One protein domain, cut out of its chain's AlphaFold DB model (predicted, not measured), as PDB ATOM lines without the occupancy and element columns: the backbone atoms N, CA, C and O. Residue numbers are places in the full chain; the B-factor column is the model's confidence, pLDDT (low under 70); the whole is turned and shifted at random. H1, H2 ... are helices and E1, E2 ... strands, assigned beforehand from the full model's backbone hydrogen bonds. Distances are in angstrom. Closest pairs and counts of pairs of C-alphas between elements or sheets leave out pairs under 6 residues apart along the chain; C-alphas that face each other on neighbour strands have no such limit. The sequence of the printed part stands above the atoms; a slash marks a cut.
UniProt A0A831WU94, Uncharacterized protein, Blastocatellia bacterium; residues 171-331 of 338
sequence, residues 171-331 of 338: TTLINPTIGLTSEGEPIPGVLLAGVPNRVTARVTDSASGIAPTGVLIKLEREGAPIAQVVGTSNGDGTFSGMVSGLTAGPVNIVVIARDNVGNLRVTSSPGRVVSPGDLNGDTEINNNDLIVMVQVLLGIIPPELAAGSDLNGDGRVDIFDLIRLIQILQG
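Overview. This is residues 171 to 331 of the 338 residues of an uncharacterized protein of Blastocatellia bacterium (UniProt A0A831WU94). A sandwich of two strand sheets, face to face with their strands crossed at 36 degrees, makes one end of an elongated body, and the helical hairpin of H1 and H2 makes the other. The larger sheet, E4 E10 E9 E6 E7, is mixed and curled like part of a barrel; the smaller, E1 E5 E8, is antiparallel and covers part of it, while the small hairpin of E2 and E3 lies between the sandwich and the helices. The printed part has 161 residues, with ten named strands followed by two named helices, in the mixed class of helices and strands. It is compact, with a radius of gyration of the C-alphas of 17.2 A, and spans 56 by 31 by 27 A.

Arrangement. Look first at E9, residues 249 to 259, and E10, residues 264 to 274, a hairpin of antiparallel neighbours where N 253 and O 269 are 2.8 A apart, within hydrogen-bond range. E10 bends by 51 degrees at residue 270, and beyond it E4, residues 190 to 192, is its parallel neighbour and an edge strand, with N 191 and O 272 2.8 A apart. On the other side of E9 find E6, residues 210 to 221, antiparallel to E9 with N 218 and O 254 at 2.8 A; E6 bends by 75 degrees at residue 213. E6 and E7, residues 224 to 230, form a hairpin, with N 217 and O 229 at 2.9 A. In the facing sheet, E5, residues 197 to 204, is the inner strand: E1, residues 171 to 175, pairs with it through N 172 and O 202 at 2.9 A, and E8, residues 238 to 243, through N 199 and O 241 at 2.9 A. The closest C-alphas of E7 and E8, those of Val 229 and Gly 241, are 5.8 A apart. E1 runs on into E2, residues 177 to 180, at 48 degrees, and E2 forms a hairpin with E3, residues 186 to 188, N 187 and O 179 being 2.9 A apart. H1, residues 287 to 297, and H2, residues 319 to 329, touch at Met 293 and Leu 322, their closest C-alphas, 6.5 A apart, at a shallow tilt of 7 degrees, opposite ways. In both, every O i to N i+4 pair is within hydrogen-bond range.

Along the chain. Find C-alpha 171 at (-2.487, -40.288, -93.635), where E1 begins. E9 starts at (-2.183, -61.953, -104.796) and is 32.4 A long; E10 is 30.7 A, E6 27.3 A and E5 22.7 A. H1 and H2 are 15.4 A each, and H2 ends at C-alpha 329, (9.790, -69.228, -117.666).

Size, cuts and confidence. The C-alphas of Ala 207 and Gln 330, the two farthest apart, are 57.2 A from each other. The printed part has no cut; its long links are E10 to H1 and H1 to H2, of 12 and 21 residues. The mean pLDDT of the printed part is 87.6, and residues 177 to 184 and 186 to 187 are under 70.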
ATOM      1  N   THR A 171      -3.317 -39.146 -93.230       94.75
ATOM      2  CA  THR A 171      -2.487 -40.288 -93.635       94.75
ATOM      3  C   THR A 171      -2.373 -40.371 -95.152       94.75
ATOM      4  O   THR A 171      -3.378 -40.260 -95.857       94.75
ATOM      5  N   THR A 172      -1.176 -40.639 -95.660       91.62
ATOM      6  CA  THR A 172      -0.926 -40.909 -97.081       91.62
ATOM      7  C   THR A 172       0.072 -42.049 -97.197       91.62
ATOM      8  O   THR A 172       1.134 -41.999 -96.581       91.62
ATOM      9  N   LEU A 173      -0.247 -43.080 -97.976       89.81
ATOM     10  CA  LEU A 173       0.713 -44.139 -98.269       89.81
ATOM     11  C   LEU A 173       1.801 -43.577 -99.197       89.81
ATOM     12  O   LEU A 173       1.479 -43.015-100.238       89.81
ATOM     13  N   ILE A 174       3.072 -43.698 -98.804       86.31
ATOM     14  CA  ILE A 174       4.217 -43.315 -99.648       86.31
ATOM     15  C   ILE A 174       4.758 -44.548-100.365       86.31
ATOM     16  O   ILE A 174       5.035 -44.507-101.555       86.31
ATOM     17  N   ASN A 175       4.945 -45.632 -99.614       79.56
ATOM     18  CA  ASN A 175       5.514 -46.879-100.095       79.56
ATOM     19  C   ASN A 175       4.753 -48.059 -99.488       79.56
ATOM     20  O   ASN A 175       4.271 -47.952 -98.359       79.56
ATOM     21  N   PRO A 176       4.678 -49.184-100.203       72.19
ATOM     22  CA  PRO A 176       5.620 -49.571-101.247       72.19
ATOM     23  C   PRO A 176       5.266 -49.006-102.627       72.19
ATOM     24  O   PRO A 176       4.106 -48.996-103.016       72.19
ATOM     25  N   THR A 177       6.282 -48.519-103.340       61.38
ATOM     26  CA  THR A 177       6.256 -48.180-104.769       61.38
ATOM     27  C   THR A 177       7.316 -49.062-105.403       61.38
ATOM     28  O   THR A 177       8.502 -48.754-105.345       61.38
ATOM     29  N   ILE A 178       6.908 -50.232-105.860       58.47
ATOM     30  CA  ILE A 178       7.792 -51.251-106.419       58.47
ATOM     31  C   ILE A 178       7.099 -51.759-107.686       58.47
ATOM     32  O   ILE A 178       5.880 -51.803-107.745       58.47
ATOM     33  N   GLY A 179       7.840 -52.130-108.717       55.12
ATOM     34  CA  GLY A 179       7.258 -52.632-109.956       55.12
ATOM     35  C   GLY A 179       6.896 -51.514-110.925       55.12
ATOM     36  O   GLY A 179       6.658 -50.362-110.548       55.12
ATOM     37  N   LEU A 180       6.910 -51.875-112.200       59.28
ATOM     38  CA  LEU A 180       6.805 -50.944-113.309       59.28
ATOM     39  C   LEU A 180       5.723 -51.410-114.263       59.28
ATOM     40  O   LEU A 180       5.517 -52.603-114.431       59.28
ATOM     41  N   THR A 181       5.043 -50.485-114.926       64.31
ATOM     42  CA  THR A 181       4.261 -50.855-116.106       64.31
ATOM     43  C   THR A 181       5.195 -51.375-117.205       64.31
ATOM     44  O   THR A 181       6.412 -51.185-117.149       64.31
ATOM     45  N   SER A 182       4.635 -51.962-118.265       58.94
ATOM     46  CA  SER A 182       5.404 -52.302-119.475       58.94
ATOM     47  C   SER A 182       6.137 -51.101-120.096       58.94
ATOM     48  O   SER A 182       7.077 -51.289-120.861       58.94
ATOM     49  N   GLU A 183       5.715 -49.879-119.758       64.88
ATOM     50  CA  GLU A 183       6.301 -48.612-120.204       64.88
ATOM     51  C   GLU A 183       7.317 -48.028-119.200       64.88
ATOM     52  O   GLU A 183       7.847 -46.945-119.430       64.88
ATOM     53  N   GLY A 184       7.605 -48.718-118.089       61.47
ATOM     54  CA  GLY A 184       8.595 -48.278-117.100       61.47
ATOM     55  C   GLY A 184       8.073 -47.298-116.041       61.47
ATOM     56  O   GLY A 184       8.877 -46.696-115.333       61.47
ATOM     57  N   GLU A 185       6.753 -47.134-115.904       70.81
ATOM     58  CA  GLU A 185       6.155 -46.233-114.903       70.81
ATOM     59  C   GLU A 185       5.947 -46.940-113.553       70.81
ATOM     60  O   GLU A 185       5.394 -48.042-113.545       70.81
ATOM     61  N   PRO A 186       6.312 -46.339-112.403       67.50
ATOM     62  CA  PRO A 186       6.156 -46.973-111.095       67.50
ATOM     63  C   PRO A 186       4.702 -47.308-110.755       67.50
ATOM     64  O   PRO A 186       3.811 -46.467-110.881       67.50
ATOM     65  N   ILE A 187       4.467 -48.516-110.239       69.25
ATOM     66  CA  ILE A 187       3.156 -48.953-109.754       69.25
ATOM     67  C   ILE A 187       3.107 -48.792-108.221       69.25
ATOM     68  O   ILE A 187       3.859 -49.450-107.495       69.25
ATOM     69  N   PRO A 188       2.216 -47.946-107.674       72.56
ATOM     70  CA  PRO A 188       2.022 -47.861-106.230       72.56
ATOM     71  C   PRO A 188       1.423 -49.153-105.654       72.56
ATOM     72  O   PRO A 188       0.561 -49.786-106.261       72.56
ATOM     73  N   GLY A 189       1.822 -49.513-104.436       79.25
ATOM     74  CA  GLY A 189       1.197 -50.571-103.640       79.25
ATOM     75  C   GLY A 189       1.658 -52.000-103.941       79.25
ATOM     76  O   GLY A 189       0.990 -52.941-103.513       79.25
ATOM     77  N   VAL A 190       2.767 -52.198-104.653       84.38
ATOM     78  CA  VAL A 190       3.301 -53.539-104.950       84.38
ATOM     79  C   VAL A 190       4.264 -54.001-103.861       84.38
ATOM     80  O   VAL A 190       5.146 -53.263-103.437       84.38
ATOM     81  N   LEU A 191       4.121 -55.243-103.426       87.31
ATOM     82  CA  LEU A 191       4.995 -55.925-102.474       87.31
ATOM     83  C   LEU A 191       5.525 -57.208-103.101       87.31
ATOM     84  O   LEU A 191       4.905 -57.755-104.003       87.31
ATOM     85  N   LEU A 192       6.609 -57.749-102.565       87.31
ATOM     86  CA  LEU A 192       7.191 -59.012-103.004       87.31
ATOM     87  C   LEU A 192       6.856 -60.160-102.056       87.31
ATOM     88  O   LEU A 192       6.989 -60.044-100.834       87.31
ATOM     89  N   ALA A 193       6.457 -61.295-102.620       88.56
ATOM     90  CA  ALA A 193       6.259 -62.525-101.869       88.56
ATOM     91  C   ALA A 193       7.596 -63.081-101.351       88.56
ATOM     92  O   ALA A 193       8.634 -62.965-101.997       88.56
ATOM     93  N   GLY A 194       7.568 -63.718-100.179       83.62
ATOM     94  CA  GLY A 194       8.726 -64.446 -99.638       83.62
ATOM     95  C   GLY A 194       9.879 -63.595 -99.087       83.62
ATOM     96  O   GLY A 194      10.778 -64.160 -98.469       83.62
ATOM     97  N   VAL A 195       9.840 -62.264 -99.220       83.56
ATOM     98  CA  VAL A 195      10.874 -61.351 -98.696       83.56
ATOM     99  C   VAL A 195      10.289 -60.291 -97.749       83.56
ATOM    100  O   VAL A 195       9.089 -60.003 -97.795       83.56
ATOM    101  N   PRO A 196      11.100 -59.701 -96.849       88.00
ATOM    102  CA  PRO A 196      10.684 -58.547 -96.060       88.00
ATOM    103  C   PRO A 196      10.427 -57.320 -96.945       88.00
ATOM    104  O   PRO A 196      11.291 -56.898 -97.707       88.00
ATOM    105  N   ASN A 197       9.258 -56.706 -96.793       87.44
ATOM    106  CA  ASN A 197       8.865 -55.495 -97.499       87.44
ATOM    107  C   ASN A 197       8.802 -54.320 -96.531       87.44
ATOM    108  O   ASN A 197       8.167 -54.413 -95.480       87.44
ATOM    109  N   ARG A 198       9.399 -53.189 -96.909       89.81
ATOM    110  CA  ARG A 198       9.258 -51.939 -96.161       89.81
ATOM    111  C   ARG A 198       8.019 -51.193 -96.636       89.81
ATOM    112  O   ARG A 198       7.916 -50.848 -97.808       89.81
ATOM    113  N   VAL A 199       7.116 -50.899 -95.711       92.31
ATOM    114  CA  VAL A 199       5.933 -50.067 -95.953       92.31
ATOM    115  C   VAL A 199       6.128 -48.750 -95.220       92.31
ATOM    116  O   VAL A 199       6.555 -48.751 -94.064       92.31
ATOM    117  N   THR A 200       5.831 -47.639 -95.890       92.19
ATOM    118  CA  THR A 200       5.982 -46.291 -95.333       92.19
ATOM    119  C   THR A 200       4.730 -45.475 -95.593       92.19
ATOM    120  O   THR A 200       4.292 -45.338 -96.736       92.19
ATOM    121  N   ALA A 201       4.199 -44.859 -94.543       93.81
ATOM    122  CA  ALA A 201       3.110 -43.901 -94.637       93.81
ATOM    123  C   ALA A 201       3.551 -42.546 -94.087       93.81
ATOM    124  O   ALA A 201       4.251 -42.470 -93.079       93.81
ATOM    125  N   ARG A 202       3.111 -41.465 -94.728       93.94
ATOM    126  CA  ARG A 202       3.120 -40.134 -94.129       93.94
ATOM    127  C   ARG A 202       1.937 -40.026 -93.186       93.94
ATOM    128  O   ARG A 202       0.812 -40.307 -93.597       93.94
ATOM    129  N   VAL A 203       2.189 -39.606 -91.955       96.12
ATOM    130  CA  VAL A 203       1.157 -39.358 -90.953       96.12
ATOM    131  C   VAL A 203       1.437 -38.010 -90.310       96.12
ATOM    132  O   VAL A 203       2.482 -37.809 -89.697       96.12
ATOM    133  N   THR A 204       0.510 -37.073 -90.472       94.81
ATOM    134  CA  THR A 204       0.647 -35.712 -89.948       94.81
ATOM    135  C   THR A 204      -0.576 -35.339 -89.142       94.81
ATOM    136  O   THR A 204      -1.698 -35.555 -89.600       94.81
ATOM    137  N   ASP A 205      -0.341 -34.709 -88.002       95.75
ATOM    138  CA  ASP A 205      -1.363 -34.039 -87.220       95.75
ATOM    139  C   ASP A 205      -0.813 -32.689 -86.752       95.75
ATOM    140  O   ASP A 205       0.310 -32.618 -86.250       95.75
ATOM    141  N   SER A 206      -1.558 -31.616 -87.013       89.88
ATOM    142  CA  SER A 206      -1.131 -30.246 -86.707       89.88
ATOM    143  C   SER A 206      -1.623 -29.744 -85.352       89.88
ATOM    144  O   SER A 206      -1.248 -28.638 -84.966       89.88
ATOM    145  N   ALA A 207      -2.480 -30.506 -84.671       92.94
ATOM    146  CA  ALA A 207      -3.092 -30.129 -83.410       92.94
ATOM    147  C   ALA A 207      -2.416 -30.881 -82.256       92.94
ATOM    148  O   ALA A 207      -1.373 -30.432 -81.775       92.94
ATOM    149  N   SER A 208      -2.971 -32.006 -81.803       94.81
ATOM    150  CA  SER A 208      -2.426 -32.739 -80.657       94.81
ATOM    151  C   SER A 208      -1.160 -33.542 -80.977       94.81
ATOM    152  O   SER A 208      -0.450 -33.964 -80.059       94.81
ATOM    153  N   GLY A 209      -0.817 -33.720 -82.252       93.81
ATOM    154  CA  GLY A 209       0.310 -34.521 -82.712       93.81
ATOM    155  C   GLY A 209       0.018 -36.024 -82.682       93.81
ATOM    156  O   GLY A 209      -1.031 -36.478 -82.244       93.81
ATOM    157  N   ILE A 210       0.966 -36.836 -83.149       95.38
ATOM    158  CA  ILE A 210       0.778 -38.291 -83.279       95.38
ATOM    159  C   ILE A 210       1.140 -39.016 -81.980       95.38
ATOM    160  O   ILE A 210       2.181 -38.732 -81.384       95.38
ATOM    161  N   ALA A 211       0.330 -40.000 -81.579       92.19
ATOM    162  CA  ALA A 211       0.651 -40.843 -80.431       92.19
ATOM    163  C   ALA A 211       1.925 -41.684 -80.677       92.19
ATOM    164  O   ALA A 211       2.099 -42.214 -81.777       92.19
ATOM    165  N   PRO A 212       2.786 -41.910 -79.662       79.19
ATOM    166  CA  PRO A 212       4.051 -42.647 -79.811       79.19
ATOM    167  C   PRO A 212       3.929 -44.062 -80.403       79.19
ATOM    168  O   PRO A 212       4.835 -44.527 -81.087       79.19
ATOM    169  N   THR A 213       2.806 -44.743 -80.169       82.88
ATOM    170  CA  THR A 213       2.455 -46.043 -80.778       82.88
ATOM    171  C   THR A 213       1.185 -45.935 -81.624       82.88
ATOM    172  O   THR A 213       0.421 -46.891 -81.751       82.88
ATOM    173  N   GLY A 214       0.905 -44.736 -82.134       84.75
ATOM    174  CA  GLY A 214      -0.348 -44.384 -82.786       84.75
ATOM    175  C   GLY A 214      -0.487 -44.911 -84.206       84.75
ATOM    176  O   GLY A 214      -1.599 -44.889 -84.716       84.75
ATOM    177  N   VAL A 215       0.590 -45.382 -84.845       96.19
ATOM    178  CA  VAL A 215       0.575 -45.800 -86.255       96.19
ATOM    179  C   VAL A 215       0.737 -47.312 -86.389       96.19
ATOM    180  O   VAL A 215       1.787 -47.872 -86.076       96.19
ATOM    181  N   LEU A 216      -0.294 -47.972 -86.909       95.56
ATOM    182  CA  LEU A 216      -0.291 -49.382 -87.278       95.56
ATOM    183  C   LEU A 216      -0.505 -49.511 -88.786       95.56
ATOM    184  O   LEU A 216      -1.438 -48.940 -89.349       95.56
ATOM    185  N   ILE A 217       0.353 -50.293 -89.429       94.81
ATOM    186  CA  ILE A 217       0.235 -50.652 -90.839       94.81
ATOM    187  C   ILE A 217      -0.195 -52.112 -90.892       94.81
ATOM    188  O   ILE A 217       0.466 -52.982 -90.325       94.81
ATOM    189  N   LYS A 218      -1.304 -52.387 -91.567       94.69
ATOM    190  CA  LYS A 218      -1.901 -53.716 -91.696       94.69
ATOM    191  C   LYS A 218      -2.072 -54.046 -93.170       94.69
ATOM    192  O   LYS A 218      -2.507 -53.205 -93.945       94.69
ATOM    193  N   LEU A 219      -1.747 -55.270 -93.558       95.00
ATOM    194  CA  LEU A 219      -2.120 -55.810 -94.856       95.00
ATOM    195  C   LEU A 219      -3.306 -56.736 -94.665       95.00
ATOM    196  O   LEU A 219      -3.291 -57.605 -93.788       95.00
ATOM    197  N   GLU A 220      -4.316 -56.559 -95.502       95.94
ATOM    198  CA  GLU A 220      -5.525 -57.366 -95.493       95.94
ATOM    199  C   GLU A 220      -5.745 -58.043 -96.838       95.94
ATOM    200  O   GLU A 220      -5.497 -57.460 -97.893       95.94
ATOM    201  N   ARG A 221      -6.269 -59.264 -96.806       94.44
ATOM    202  CA  ARG A 221      -6.788 -59.969 -97.976       94.44
ATOM    203  C   ARG A 221      -8.201 -60.412 -97.657       94.44
ATOM    204  O   ARG A 221      -8.418 -61.034 -96.625       94.44
ATOM    205  N   GLU A 222      -9.153 -60.033 -98.508       90.81
ATOM    206  CA  GLU A 222     -10.574 -60.371 -98.317       90.81
ATOM    207  C   GLU A 222     -11.107 -59.962 -96.922       90.81
ATOM    208  O   GLU A 222     -11.955 -60.625 -96.334       90.81
ATOM    209  N   GLY A 223     -10.579 -58.864 -96.365       86.31
ATOM    210  CA  GLY A 223     -10.930 -58.350 -95.033       86.31
ATOM    211  C   GLY A 223     -10.207 -59.021 -93.855       86.31
ATOM    212  O   GLY A 223     -10.347 -58.569 -92.717       86.31
ATOM    213  N   ALA A 224      -9.403 -60.061 -94.091       92.00
ATOM    214  CA  ALA A 224      -8.617 -60.726 -93.055       92.00
ATOM    215  C   ALA A 224      -7.183 -60.161 -92.973       92.00
ATOM    216  O   ALA A 224      -6.545 -59.994 -94.015       92.00
ATOM    217  N   PRO A 225      -6.633 -59.893 -91.768       94.50
ATOM    218  CA  PRO A 225      -5.215 -59.569 -91.613       94.50
ATOM    219  C   PRO A 225      -4.325 -60.692 -92.137       94.50
ATOM    220  O   PRO A 225      -4.459 -61.831 -91.694       94.50
ATOM    221  N   ILE A 226      -3.360 -60.349 -92.986       95.31
ATOM    222  CA  ILE A 226      -2.288 -61.264 -93.408       95.31
ATOM    223  C   ILE A 226      -0.916 -60.853 -92.860       95.31
ATOM    224  O   ILE A 226      -0.050 -61.701 -92.680       95.31
ATOM    225  N   ALA A 227      -0.718 -59.568 -92.560       94.81
ATOM    226  CA  ALA A 227       0.476 -59.051 -91.900       94.81
ATOM    227  C   ALA A 227       0.156 -57.732 -91.189       94.81
ATOM    228  O   ALA A 227      -0.771 -57.019 -91.574       94.81
ATOM    229  N   GLN A 228       0.929 -57.388 -90.161       94.56
ATOM    230  CA  GLN A 228       0.835 -56.090 -89.499       94.56
ATOM    231  C   GLN A 228       2.176 -55.687 -88.891       94.56
ATOM    232  O   GLN A 228       2.962 -56.545 -88.489       94.56
ATOM    233  N   VAL A 229       2.414 -54.385 -88.794       94.75
ATOM    234  CA  VAL A 229       3.605 -53.815 -88.169       94.75
ATOM    235  C   VAL A 229       3.267 -52.472 -87.528       94.75
ATOM    236  O   VAL A 229       2.488 -51.686 -88.070       94.75
ATOM    237  N   VAL A 230       3.851 -52.202 -86.361       94.88
ATOM    238  CA  VAL A 230       3.803 -50.869 -85.750       94.88
ATOM    239  C   VAL A 230       4.797 -49.981 -86.492       94.88
ATOM    240  O   VAL A 230       5.979 -50.312 -86.585       94.88
ATOM    241  N   GLY A 231       4.314 -48.874 -87.051       93.62
ATOM    242  CA  GLY A 231       5.156 -47.924 -87.766       93.62
ATOM    243  C   GLY A 231       6.107 -47.215 -86.805       93.62
ATOM    244  O   GLY A 231       5.678 -46.652 -85.802       93.62
ATOM    245  N   THR A 232       7.400 -47.219 -87.119       94.56
ATOM    246  CA  THR A 232       8.416 -46.447 -86.392       94.56
ATOM    247  C   THR A 232       8.548 -45.071 -87.031       94.56
ATOM    248  O   THR A 232       8.637 -44.982 -88.253       94.56
ATOM    249  N   SER A 233       8.545 -44.008 -86.221       94.06
ATOM    250  CA  SER A 233       8.728 -42.636 -86.710       94.06
ATOM    251  C   SER A 233      10.127 -42.445 -87.295       94.06
ATOM    252  O   SER A 233      11.119 -42.786 -86.652       94.06
ATOM    253  N   ASN A 234      10.198 -41.837 -88.476       92.88
ATOM    254  CA  ASN A 234      11.450 -41.451 -89.127       92.88
ATOM    255  C   ASN A 234      11.868 -40.000 -88.802       92.88
ATOM    256  O   ASN A 234      12.887 -39.526 -89.294       92.88
ATOM    257  N   GLY A 235      11.094 -39.277 -87.979       90.38
ATOM    258  CA  GLY A 235      11.389 -37.893 -87.572       90.38
ATOM    259  C   GLY A 235      10.967 -36.801 -88.565       90.38
ATOM    260  O   GLY A 235      11.065 -35.622 -88.243       90.38
ATOM    261  N   ASP A 236      10.444 -37.167 -89.735       90.69
ATOM    262  CA  ASP A 236      10.006 -36.263 -90.812       90.69
ATOM    263  C   ASP A 236       8.482 -36.308 -91.065       90.69
ATOM    264  O   ASP A 236       7.983 -35.845 -92.093       90.69
ATOM    265  N   GLY A 237       7.728 -36.891 -90.127       91.00
ATOM    266  CA  GLY A 237       6.294 -37.154 -90.274       91.00
ATOM    267  C   GLY A 237       5.975 -38.411 -91.090       91.00
ATOM    268  O   GLY A 237       4.815 -38.641 -91.432       91.00
ATOM    269  N   THR A 238       6.972 -39.235 -91.421       94.38
ATOM    270  CA  THR A 238       6.757 -40.566 -91.993       94.38
ATOM    271  C   THR A 238       6.987 -41.667 -90.964       94.38
ATOM    272  O   THR A 238       7.761 -41.523 -90.016       94.38
ATOM    273  N   PHE A 239       6.273 -42.773 -91.152       95.00
ATOM    274  CA  PHE A 239       6.316 -43.952 -90.303       95.00
ATOM    275  C   PHE A 239       6.541 -45.183 -91.167       95.00
ATOM    276  O   PHE A 239       5.810 -45.399 -92.139       95.00
ATOM    277  N   SER A 240       7.534 -45.991 -90.801       93.94
ATOM    278  CA  SER A 240       7.949 -47.161 -91.575       93.94
ATOM    279  C   SER A 240       7.953 -48.439 -90.747       93.94
ATOM    280  O   SER A 240       8.230 -48.425 -89.550       93.94
ATOM    281  N   GLY A 241       7.690 -49.563 -91.404       92.75
ATOM    282  CA  GLY A 241       7.796 -50.887 -90.802       92.75
ATOM    283  C   GLY A 241       8.059 -51.967 -91.844       92.75
ATOM    284  O   GLY A 241       7.764 -51.785 -93.027       92.75
ATOM    285  N   MET A 242       8.632 -53.085 -91.399       92.62
ATOM    286  CA  MET A 242       8.854 -54.263 -92.238       92.62
ATOM    287  C   MET A 242       7.701 -55.254 -92.068       92.62
ATOM    288  O   MET A 242       7.335 -55.592 -90.943       92.62
ATOM    289  N   VAL A 243       7.160 -55.745 -93.180       92.25
ATOM    290  CA  VAL A 243       6.170 -56.829 -93.227       92.25
ATOM    291  C   VAL A 243       6.741 -58.004 -94.014       92.25
ATOM    292  O   VAL A 243       7.436 -57.817 -95.008       92.25
ATOM    293  N   SER A 244       6.482 -59.230 -93.573       90.69
ATOM    294  CA  SER A 244       7.052 -60.449 -94.162       90.69
ATOM    295  C   SER A 244       6.027 -61.582 -94.176       90.69
ATOM    296  O   SER A 244       4.956 -61.457 -93.588       90.69
ATOM    297  N   GLY A 245       6.365 -62.704 -94.818       88.81
ATOM    298  CA  GLY A 245       5.485 -63.880 -94.875       88.81
ATOM    299  C   GLY A 245       4.303 -63.719 -95.834       88.81
ATOM    300  O   GLY A 245       3.280 -64.378 -95.675       88.81
ATOM    301  N   LEU A 246       4.431 -62.826 -96.817       91.25
ATOM    302  CA  LEU A 246       3.388 -62.555 -97.795       91.25
ATOM    303  C   LEU A 246       3.407 -63.602 -98.913       91.25
ATOM    304  O   LEU A 246       4.473 -63.978 -99.405       91.25
ATOM    305  N   THR A 247       2.219 -64.022 -99.345       90.75
ATOM    306  CA  THR A 247       2.025 -64.804-100.573       90.75
ATOM    307  C   THR A 247       1.495 -63.898-101.677       90.75
ATOM    308  O   THR A 247       0.792 -62.931-101.372       90.75
ATOM    309  N   ALA A 248       1.768 -64.239-102.937       88.19
ATOM    310  CA  ALA A 248       1.265 -63.492-104.086       88.19
ATOM    311  C   ALA A 248      -0.271 -63.355-104.072       88.19
ATOM    312  O   ALA A 248      -0.983 -64.197-103.511       88.19
ATOM    313  N   GLY A 249      -0.763 -62.269-104.664       88.25
ATOM    314  CA  GLY A 249      -2.183 -61.953-104.796       88.25
ATOM    315  C   GLY A 249      -2.550 -60.536-104.339       88.25
ATOM    316  O   GLY A 249      -1.725 -59.821-103.763       88.25
ATOM    317  N   PRO A 250      -3.803 -60.112-104.581       89.69
ATOM    318  CA  PRO A 250      -4.288 -58.789-104.205       89.69
ATOM    319  C   PRO A 250      -4.314 -58.608-102.682       89.69
ATOM    320  O   PRO A 250      -4.555 -59.558-101.924       89.69
ATOM    321  N   VAL A 251      -4.065 -57.373-102.243       92.56
ATOM    322  CA  VAL A 251      -4.095 -56.967-100.833       92.56
ATOM    323  C   VAL A 251      -4.636 -55.545-100.687       92.56
ATOM    324  O   VAL A 251      -4.572 -54.743-101.612       92.56
ATOM    325  N   ASN A 252      -5.126 -55.208 -99.502       93.44
ATOM    326  CA  ASN A 252      -5.348 -53.830 -99.083       93.44
ATOM    327  C   ASN A 252      -4.284 -53.453 -98.058       93.44
ATOM    328  O   ASN A 252      -4.077 -54.172 -97.081       93.44
ATOM    329  N   ILE A 253      -3.629 -52.318 -98.271       93.94
ATOM    330  CA  ILE A 253      -2.692 -51.734 -97.317       93.94
ATOM    331  C   ILE A 253      -3.479 -50.734 -96.481       93.94
ATOM    332  O   ILE A 253      -3.945 -49.715 -96.987       93.94
ATOM    333  N   VAL A 254      -3.664 -51.053 -95.208       94.81
ATOM    334  CA  VAL A 254      -4.449 -50.276 -94.253       94.81
ATOM    335  C   VAL A 254      -3.499 -49.542 -93.316       94.81
ATOM    336  O   VAL A 254      -2.666 -50.158 -92.654       94.81
ATOM    337  N   VAL A 255      -3.638 -48.222 -93.242       95.50
ATOM    338  CA  VAL A 255      -2.920 -47.372 -92.290       95.50
ATOM    339  C   VAL A 255      -3.913 -46.907 -91.237       95.50
ATOM    340  O   VAL A 255      -4.901 -46.243 -91.546       95.50
ATOM    341  N   ILE A 256      -3.645 -47.265 -89.987       95.75
ATOM    342  CA  ILE A 256      -4.401 -46.836 -88.815       95.75
ATOM    343  C   ILE A 256      -3.502 -45.877 -88.046       95.75
ATOM    344  O   ILE A 256      -2.420 -46.268 -87.620       95.75
ATOM    345  N   ALA A 257      -3.935 -44.634 -87.879       97.12
ATOM    346  CA  ALA A 257      -3.220 -43.601 -87.146       97.12
ATOM    347  C   ALA A 257      -4.070 -43.076 -85.983       97.12
ATOM    348  O   ALA A 257      -5.282 -42.910 -86.121       97.12
ATOM    349  N   ARG A 258      -3.423 -42.789 -84.854       96.50
ATOM    350  CA  ARG A 258      -4.010 -42.176 -83.663       96.50
ATOM    351  C   ARG A 258      -3.195 -40.956 -83.250       96.50
ATOM    352  O   ARG A 258      -1.964 -41.027 -83.224       96.50
ATOM    353  N   ASP A 259      -3.878 -39.876 -82.907       96.88
ATOM    354  CA  ASP A 259      -3.263 -38.692 -82.306       96.88
ATOM    355  C   ASP A 259      -3.082 -38.833 -80.776       96.88
ATOM    356  O   ASP A 259      -3.385 -39.878 -80.188       96.88
ATOM    357  N   ASN A 260      -2.574 -37.793 -80.111       95.56
ATOM    358  CA  ASN A 260      -2.337 -37.813 -78.663       95.56
ATOM    359  C   ASN A 260      -3.610 -37.686 -77.808       95.56
ATOM    360  O   ASN A 260      -3.563 -38.021 -76.622       95.56
ATOM    361  N   VAL A 261      -4.738 -37.247 -78.374       95.62
ATOM    362  CA  VAL A 261      -6.030 -37.157 -77.664       95.62
ATOM    363  C   VAL A 261      -6.966 -38.332 -77.957       95.62
ATOM    364  O   VAL A 261      -8.027 -38.460 -77.346       95.62
ATOM    365  N   GLY A 262      -6.536 -39.251 -78.819       94.75
ATOM    366  CA  GLY A 262      -7.190 -40.513 -79.110       94.75
ATOM    367  C   GLY A 262      -8.043 -40.540 -80.376       94.75
ATOM    368  O   GLY A 262      -8.649 -41.593 -80.610       94.75
ATOM    369  N   ASN A 263      -8.086 -39.482 -81.193       95.88
ATOM    370  CA  ASN A 263      -8.820 -39.523 -82.454       95.88
ATOM    371  C   ASN A 263      -8.111 -40.452 -83.441       95.88
ATOM    372  O   ASN A 263      -6.883 -40.542 -83.501       95.88
ATOM    373  N   LEU A 264      -8.914 -41.182 -84.214       95.81
ATOM    374  CA  LEU A 264      -8.442 -42.214 -85.125       95.81
ATOM    375  C   LEU A 264      -8.655 -41.808 -86.576       95.81
ATOM    376  O   LEU A 264      -9.711 -41.304 -86.954       95.81
ATOM    377  N   ARG A 265      -7.682 -42.158 -87.410       96.62
ATOM    378  CA  ARG A 265      -7.823 -42.203 -88.858       96.62
ATOM    379  C   ARG A 265      -7.510 -43.607 -89.342       96.62
ATOM    380  O   ARG A 265      -6.469 -44.161 -89.011       96.62
ATOM    381  N   VAL A 266      -8.394 -44.156 -90.168       95.31
ATOM    382  CA  VAL A 266      -8.138 -45.388 -90.916       95.31
ATOM    383  C   VAL A 266      -8.220 -45.055 -92.396       95.31
ATOM    384  O   VAL A 266      -9.209 -44.481 -92.851       95.31
ATOM    385  N   THR A 267      -7.180 -45.393 -93.147       94.38
ATOM    386  CA  THR A 267      -7.192 -45.343 -94.610       94.38
ATOM    387  C   THR A 267      -6.786 -46.685 -95.178       94.38
ATOM    388  O   THR A 267      -6.023 -47.425 -94.562       94.38
ATOM    389  N   SER A 268      -7.311 -47.006 -96.353       92.38
ATOM    390  CA  SER A 268      -6.923 -48.182 -97.116       92.38
ATOM    391  C   SER A 268      -6.497 -47.759 -98.512       92.38
ATOM    392  O   SER A 268      -7.025 -46.808 -99.093       92.38
ATOM    393  N   SER A 269      -5.499 -48.445 -99.045       91.19
ATOM    394  CA  SER A 269      -5.067 -48.313-100.430       91.19
ATOM    395  C   SER A 269      -4.981 -49.705-101.043       91.19
ATOM    396  O   SER A 269      -4.490 -50.623-100.377       91.19
ATOM    397  N   PRO A 270      -5.469 -49.893-102.280       89.75
ATOM    398  CA  PRO A 270      -5.287 -51.155-102.970       89.75
ATOM    399  C   PRO A 270      -3.792 -51.398-103.188       89.75
ATOM    400  O   PRO A 270      -3.015 -50.471-103.412       89.75
ATOM    401  N   GLY A 271      -3.402 -52.659-103.114       88.50
ATOM    402  CA  GLY A 271      -2.051 -53.109-103.372       88.50
ATOM    403  C   GLY A 271      -2.050 -54.545-103.871       88.50
ATOM    404  O   GLY A 271      -3.091 -55.188-104.049       88.50
ATOM    405  N   ARG A 272      -0.858 -55.072-104.107       88.00
ATOM    406  CA  ARG A 272      -0.685 -56.432-104.603       88.00
ATOM    407  C   ARG A 272       0.645 -56.986-104.156       88.00
ATOM    408  O   ARG A 272       1.637 -56.273-104.132       88.00
ATOM    409  N   VAL A 273       0.664 -58.265-103.826       89.31
ATOM    410  CA  VAL A 273       1.898 -59.012-103.618       89.31
ATOM    411  C   VAL A 273       2.198 -59.757-104.915       89.31
ATOM    412  O   VAL A 273       1.351 -60.520-105.381       89.31
ATOM    413  N   VAL A 274       3.373 -59.538-105.492       87.25
ATOM    414  CA  VAL A 274       3.848 -60.199-106.713       87.25
ATOM    415  C   VAL A 274       4.897 -61.253-106.372       87.25
ATOM    416  O   VAL A 274       5.535 -61.205-105.314       87.25
ATOM    417  N   SER A 275       5.034 -62.252-107.235       88.19
ATOM    418  CA  SER A 275       6.076 -63.271-107.089       88.19
ATOM    419  C   SER A 275       7.436 -62.688-107.495       88.19
ATOM    420  O   SER A 275       7.477 -61.848-108.389       88.19
ATOM    421  N   PRO A 276       8.563 -63.125-106.905       86.75
ATOM    422  CA  PRO A 276       9.877 -62.803-107.462       86.75
ATOM    423  C   PRO A 276       9.937 -63.187-108.948       86.75
ATOM    424  O   PRO A 276       9.598 -64.320-109.299       86.75
ATOM    425  N   GLY A 277      10.336 -62.245-109.801       85.62
ATOM    426  CA  GLY A 277      10.385 -62.414-111.257       85.62
ATOM    427  C   GLY A 277       9.169 -61.886-112.024       85.62
ATOM    428  O   GLY A 277       9.273 -61.766-113.235       85.62
ATOM    429  N   ASP A 278       8.074 -61.533-111.346       86.94
ATOM    430  CA  ASP A 278       6.986 -60.711-111.904       86.94
ATOM    431  C   ASP A 278       7.387 -59.236-111.721       86.94
ATOM    432  O   ASP A 278       7.184 -58.631-110.664       86.94
ATOM    433  N   LEU A 279       8.094 -58.704-112.717       85.50
ATOM    434  CA  LEU A 279       8.720 -57.381-112.695       85.50
ATOM    435  C   LEU A 279       7.800 -56.295-113.251       85.50
ATOM    436  O   LEU A 279       7.953 -55.122-112.891       85.50
ATOM    437  N   ASN A 280       6.856 -56.669-114.120       79.94
ATOM    438  CA  ASN A 280       5.852 -55.746-114.650       79.94
ATOM    439  C   ASN A 280       4.588 -55.661-113.761       79.94
ATOM    440  O   ASN A 280       3.692 -54.841-113.978       79.94
ATOM    441  N   GLY A 281       4.510 -56.517-112.741       78.31
ATOM    442  CA  GLY A 281       3.432 -56.562-111.777       78.31
ATOM    443  C   GLY A 281       2.116 -57.122-112.319       78.31
ATOM    444  O   GLY A 281       1.086 -56.919-111.674       78.31
ATOM    445  N   ASP A 282       2.080 -57.788-113.467       78.38
ATOM    446  CA  ASP A 282       0.834 -58.270-114.067       78.38
ATOM    447  C   ASP A 282       0.305 -59.577-113.444       78.38
ATOM    448  O   ASP A 282      -0.769 -60.037-113.830       78.38
ATOM    449  N   THR A 283       0.971 -60.097-112.401       77.81
ATOM    450  CA  THR A 283       0.711 -61.368-111.692       77.81
ATOM    451  C   THR A 283       1.152 -62.629-112.410       77.81
ATOM    452  O   THR A 283       1.047 -63.720-111.838       77.81
ATOM    453  N   GLU A 284       1.677 -62.499-113.617       84.31
ATOM    454  CA  GLU A 284       2.262 -63.585-114.370       84.31
ATOM    455  C   GLU A 284       3.779 -63.396-114.423       84.31
ATOM    456  O   GLU A 284       4.297 -62.297-114.310       84.31
ATOM    457  N   ILE A 285       4.510 -64.502-114.546       88.12
ATOM    458  CA  ILE A 285       5.925 -64.448-114.917       88.12
ATOM    459  C   ILE A 285       5.964 -64.882-116.374       88.12
ATOM    460  O   ILE A 285       5.758 -66.062-116.676       88.12
ATOM    461  N   ASN A 286       6.147 -63.930-117.282       89.06
ATOM    462  CA  ASN A 286       6.072 -64.131-118.721       89.06
ATOM    463  C   ASN A 286       7.185 -63.359-119.469       89.06
ATOM    464  O   ASN A 286       8.153 -62.854-118.896       89.06
ATOM    465  N   ASN A 287       7.104 -63.317-120.800       89.81
ATOM    466  CA  ASN A 287       8.124 -62.658-121.619       89.81
ATOM    467  C   ASN A 287       8.180 -61.133-121.412       89.81
ATOM    468  O   ASN A 287       9.200 -60.528-121.735       89.81
ATOM    469  N   ASN A 288       7.124 -60.506-120.892       87.50
ATOM    470  CA  ASN A 288       7.128 -59.081-120.580       87.50
ATOM    471  C   ASN A 288       8.052 -58.783-119.392       87.50
ATOM    472  O   ASN A 288       8.756 -57.776-119.418       87.50
ATOM    473  N   ASP A 289       8.156 -59.687-118.416       87.75
ATOM    474  CA  ASP A 289       9.129 -59.561-117.323       87.75
ATOM    475  C   ASP A 289      10.563 -59.670-117.821       87.75
ATOM    476  O   ASP A 289      11.456 -58.989-117.322       87.75
ATOM    477  N   LEU A 290      10.795 -60.481-118.859       90.88
ATOM    478  CA  LEU A 290      12.101 -60.566-119.507       90.88
ATOM    479  C   LEU A 290      12.504 -59.223-120.125       90.88
ATOM    480  O   LEU A 290      13.665 -58.828-120.037       90.88
ATOM    481  N   ILE A 291      11.547 -58.513-120.732       88.75
ATOM    482  CA  ILE A 291      11.775 -57.179-121.300       88.75
ATOM    483  C   ILE A 291      12.166 -56.202-120.187       88.75
ATOM    484  O   ILE A 291      13.176 -55.510-120.326       88.75
ATOM    485  N   VAL A 292      11.428 -56.198-119.071       87.75
ATOM    486  CA  VAL A 292      11.738 -55.348-117.911       87.75
ATOM    487  C   VAL A 292      13.116 -55.695-117.336       87.75
ATOM    488  O   VAL A 292      13.931 -54.801-117.123       87.75
ATOM    489  N   MET A 293      13.441 -56.980-117.175       89.81
ATOM    490  CA  MET A 293      14.755 -57.426-116.697       89.81
ATOM    491  C   MET A 293      15.891 -56.937-117.606       89.81
ATOM    492  O   MET A 293      16.908 -56.438-117.128       89.81
ATOM    493  N   VAL A 294      15.730 -57.027-118.928       92.00
ATOM    494  CA  VAL A 294      16.735 -56.522-119.877       92.00
ATOM    495  C   VAL A 294      16.888 -55.004-119.761       92.00
ATOM    496  O   VAL A 294      18.010 -54.505-119.776       92.00
ATOM    497  N   GLN A 295      15.794 -54.259-119.603       89.81
ATOM    498  CA  GLN A 295      15.843 -52.810-119.387       89.81
ATOM    499  C   GLN A 295      16.574 -52.442-118.084       89.81
ATOM    500  O   GLN A 295      17.324 -51.462-118.074       89.81
ATOM    501  N   VAL A 296      16.422 -53.240-117.020       89.00
ATOM    502  CA  VAL A 296      17.183 -53.078-115.768       89.00
ATOM    503  C   VAL A 296      18.677 -53.299-116.005       89.00
ATOM    504  O   VAL A 296      19.493 -52.454-115.641       89.00
ATOM    505  N   LEU A 297      19.052 -54.380-116.696       91.31
ATOM    506  CA  LEU A 297      20.457 -54.690-117.003       91.31
ATOM    507  C   LEU A 297      21.127 -53.666-117.926       91.31
ATOM    508  O   LEU A 297      22.336 -53.452-117.844       91.31
ATOM    509  N   LEU A 298      20.351 -53.020-118.797       91.81
ATOM    510  CA  LEU A 298      20.818 -51.924-119.646       91.81
ATOM    511  C   LEU A 298      20.904 -50.579-118.903       91.81
ATOM    512  O   LEU A 298      21.338 -49.592-119.496       91.81
ATOM    513  N   GLY A 299      20.487 -50.521-117.633       87.25
ATOM    514  CA  GLY A 299      20.448 -49.294-116.835       87.25
ATOM    515  C   GLY A 299      19.375 -48.298-117.282       87.25
ATOM    516  O   GLY A 299      19.434 -47.130-116.905       87.25
ATOM    517  N   ILE A 300      18.410 -48.739-118.098       87.56
ATOM    518  CA  ILE A 300      17.247 -47.934-118.498       87.56
ATOM    519  C   ILE A 300      16.311 -47.788-117.298       87.56
ATOM    520  O   ILE A 300      15.800 -46.703-117.030       87.56
ATOM    521  N   ILE A 301      16.125 -48.886-116.568       83.38
ATOM    522  CA  ILE A 301      15.344 -48.943-115.340       83.38
ATOM    523  C   ILE A 301      16.302 -49.110-114.155       83.38
ATOM    524  O   ILE A 301      17.078 -50.067-114.135       83.38
ATOM    525  N   PRO A 302      16.247 -48.233-113.141       81.62
ATOM    526  CA  PRO A 302      16.980 -48.443-111.900       81.62
ATOM    527  C   PRO A 302      16.532 -49.739-111.192       81.62
ATOM    528  O   PRO A 302      15.323 -49.950-111.039       81.62
ATOM    529  N   PRO A 303      17.459 -50.598-110.721       77.94
ATOM    530  CA  PRO A 303      17.125 -51.855-110.045       77.94
ATOM    531  C   PRO A 303      16.178 -51.695-108.849       77.94
ATOM    532  O   PRO A 303      15.357 -52.574-108.587       77.94
ATOM    533  N   GLU A 304      16.232 -50.559-108.144       73.38
ATOM    534  CA  GLU A 304      15.339 -50.261-107.020       73.38
ATOM    535  C   GLU A 304      13.854 -50.151-107.404       73.38
ATOM    536  O   GLU A 304      12.995 -50.321-106.538       73.38
ATOM    537  N   LEU A 305      13.541 -49.890-108.680       74.56
ATOM    538  CA  LEU A 305      12.167 -49.826-109.185       74.56
ATOM    539  C   LEU A 305      11.658 -51.187-109.674       74.56
ATOM    540  O   LEU A 305      10.454 -51.429-109.650       74.56
ATOM    541  N   ALA A 306      12.555 -52.100-110.045       75.75
ATOM    542  CA  ALA A 306      12.233 -53.458-110.477       75.75
ATOM    543  C   ALA A 306      12.455 -54.464-109.342       75.75
ATOM    544  O   ALA A 306      13.190 -55.440-109.496       75.75
ATOM    545  N   ALA A 307      11.893 -54.218-108.157       73.25
ATOM    546  CA  ALA A 307      12.168 -55.106-107.035       73.25
ATOM    547  C   ALA A 307      11.668 -56.535-107.326       73.25
ATOM    548  O   ALA A 307      10.650 -56.732-107.984       73.25
ATOM    549  N   GLY A 308      12.411 -57.532-106.839       79.69
ATOM    550  CA  GLY A 308      12.208 -58.937-107.207       79.69
ATOM    551  C   GLY A 308      12.979 -59.357-108.459       79.69
ATOM    552  O   GLY A 308      12.826 -60.497-108.885       79.69
ATOM    553  N   SER A 309      13.797 -58.459-109.022       85.62
ATOM    554  CA  SER A 309      14.755 -58.753-110.094       85.62
ATOM    555  C   SER A 309      16.038 -59.423-109.604       85.62
ATOM    556  O   SER A 309      16.630 -60.158-110.373       85.62
ATOM    557  N   ASP A 310      16.441 -59.254-108.343       86.31
ATOM    558  CA  ASP A 310      17.482 -60.095-107.732       86.31
ATOM    559  C   ASP A 310      16.860 -61.458-107.377       86.31
ATOM    560  O   ASP A 310      16.199 -61.628-106.346       86.31
ATOM    561  N   LEU A 311      16.983 -62.411-108.297       88.75
ATOM    562  CA  LEU A 311      16.364 -63.734-108.223       88.75
ATOM    563  C   LEU A 311      17.285 -64.777-107.592       88.75
ATOM    564  O   LEU A 311      16.820 -65.871-107.241       88.75
ATOM    565  N   ASN A 312      18.580 -64.480-107.486       86.94
ATOM    566  CA  ASN A 312      19.566 -65.356-106.864       86.94
ATOM    567  C   ASN A 312      19.864 -64.971-105.392       86.94
ATOM    568  O   ASN A 312      20.360 -65.815-104.641       86.94
ATOM    569  N   GLY A 313      19.475 -63.766-104.965       84.56
ATOM    570  CA  GLY A 313      19.601 -63.242-103.607       84.56
ATOM    571  C   GLY A 313      20.999 -62.735-103.244       84.56
ATOM    572  O   GLY A 313      21.320 -62.687-102.053       84.56
ATOM    573  N   ASP A 314      21.848 -62.414-104.223       86.56
ATOM    574  CA  ASP A 314      23.229 -61.968-103.999       86.56
ATOM    575  C   ASP A 314      23.368 -60.448-103.773       86.56
ATOM    576  O   ASP A 314      24.457 -59.953-103.450       86.56
ATOM    577  N   GLY A 315      22.256 -59.714-103.859       84.94
ATOM    578  CA  GLY A 315      22.177 -58.272-103.659       84.94
ATOM    579  C   GLY A 315      22.524 -57.453-104.901       84.94
ATOM    580  O   GLY A 315      22.647 -56.226-104.795       84.94
ATOM    581  N   ARG A 316      22.714 -58.089-106.059       88.44
ATOM    582  CA  ARG A 316      22.909 -57.445-107.359       88.44
ATOM    583  C   ARG A 316      21.809 -57.890-108.312       88.44
ATOM    584  O   ARG A 316      21.156 -58.897-108.106       88.44
ATOM    585  N   VAL A 317      21.591 -57.075-109.340       89.44
ATOM    586  CA  VAL A 317      20.748 -57.452-110.475       89.44
ATOM    587  C   VAL A 317      21.663 -57.537-111.681       89.44
ATOM    588  O   VAL A 317      22.146 -56.510-112.167       89.44
ATOM    589  N   ASP A 318      21.971 -58.756-112.109       92.12
ATOM    590  CA  ASP A 318      22.905 -59.015-113.195       92.12
ATOM    591  C   ASP A 318      22.440 -60.134-114.152       92.12
ATOM    592  O   ASP A 318      21.281 -60.559-114.184       92.12
ATOM    593  N   ILE A 319      23.338 -60.570-115.039       93.38
ATOM    594  CA  ILE A 319      23.014 -61.579-116.050       93.38
ATOM    595  C   ILE A 319      22.598 -62.926-115.434       93.38
ATOM    596  O   ILE A 319      21.859 -63.682-116.068       93.38
ATOM    597  N   PHE A 320      23.045 -63.242-114.216       93.94
ATOM    598  CA  PHE A 320      22.659 -64.464-113.521       93.94
ATOM    599  C   PHE A 320      21.188 -64.428-113.104       93.94
ATOM    600  O   PHE A 320      20.522 -65.464-113.175       93.94
ATOM    601  N   ASP A 321      20.647 -63.252-112.790       92.81
ATOM    602  CA  ASP A 321      19.217 -63.081-112.538       92.81
ATOM    603  C   ASP A 321      18.388 -63.215-113.810       92.81
ATOM    604  O   ASP A 321      17.352 -63.878-113.807       92.81
ATOM    605  N   LEU A 322      18.868 -62.688-114.941       94.12
ATOM    606  CA  LEU A 322      18.210 -62.912-116.233       94.12
ATOM    607  C   LEU A 322      18.157 -64.404-116.582       94.12
ATOM    608  O   LEU A 322      17.114 -64.911-116.999       94.12
ATOM    609  N   ILE A 323      19.264 -65.128-116.385       92.38
ATOM    610  CA  ILE A 323      19.303 -66.586-116.569       92.38
ATOM    611  C   ILE A 323      18.276 -67.253-115.652       92.38
ATOM    612  O   ILE A 323      17.579 -68.177-116.077       92.38
ATOM    613  N   ARG A 324      18.153 -66.781-114.409       90.62
ATOM    614  CA  ARG A 324      17.197 -67.326-113.454       90.62
ATOM    615  C   ARG A 324      15.748 -67.074-113.859       90.62
ATOM    616  O   ARG A 324      14.942 -68.000-113.785       90.62
ATOM    617  N   LEU A 325      15.432 -65.882-114.350       91.25
ATOM    618  CA  LEU A 325      14.113 -65.556-114.883       91.25
ATOM    619  C   LEU A 325      13.753 -66.468-116.065       91.25
ATOM    620  O   LEU A 325      12.670 -67.045-116.100       91.25
ATOM    621  N   ILE A 326      14.694 -66.694-116.986       91.25
ATOM    622  CA  ILE A 326      14.509 -67.613-118.122       91.25
ATOM    623  C   ILE A 326      14.270 -69.056-117.646       91.25
ATOM    624  O   ILE A 326      13.421 -69.751-118.203       91.25
ATOM    625  N   GLN A 327      14.985 -69.517-116.615       90.56
ATOM    626  CA  GLN A 327      14.753 -70.842-116.022       90.56
ATOM    627  C   GLN A 327      13.334 -70.969-115.457       90.56
ATOM    628  O   GLN A 327      12.687 -71.992-115.691       90.56
ATOM    629  N   ILE A 328      12.843 -69.931-114.768       87.25
ATOM    630  CA  ILE A 328      11.471 -69.875-114.241       87.25
ATOM    631  C   ILE A 328      10.457 -69.969-115.392       87.25
ATOM    632  O   ILE A 328       9.559 -70.808-115.336       87.25
ATOM    633  N   LEU A 329      10.651 -69.203-116.472       87.62
ATOM    634  CA  LEU A 329       9.790 -69.228-117.666       87.62
ATOM    635  C   LEU A 329       9.758 -70.592-118.367       87.62
ATOM    636  O   LEU A 329       8.734 -70.994-118.916       87.62
ATOM    637  N   GLN A 330      10.872 -71.325-118.349       87.38
ATOM    638  CA  GLN A 330      10.980 -72.660-118.946       87.38
ATOM    639  C   GLN A 330      10.485 -73.786-118.021       87.38
ATOM    640  O   GLN A 330      10.548 -74.957-118.396       87.38
ATOM    641  N   GLY A 331      10.006 -73.464-116.811       74.25
ATOM    642  CA  GLY A 331       9.554 -74.453-115.828       74.25
ATOM    643  C   GLY A 331      10.686 -75.287-115.215       74.25
ATOM    644  O   GLY A 331      10.433 -76.343-114.632       74.25
TER     645      GLY A 331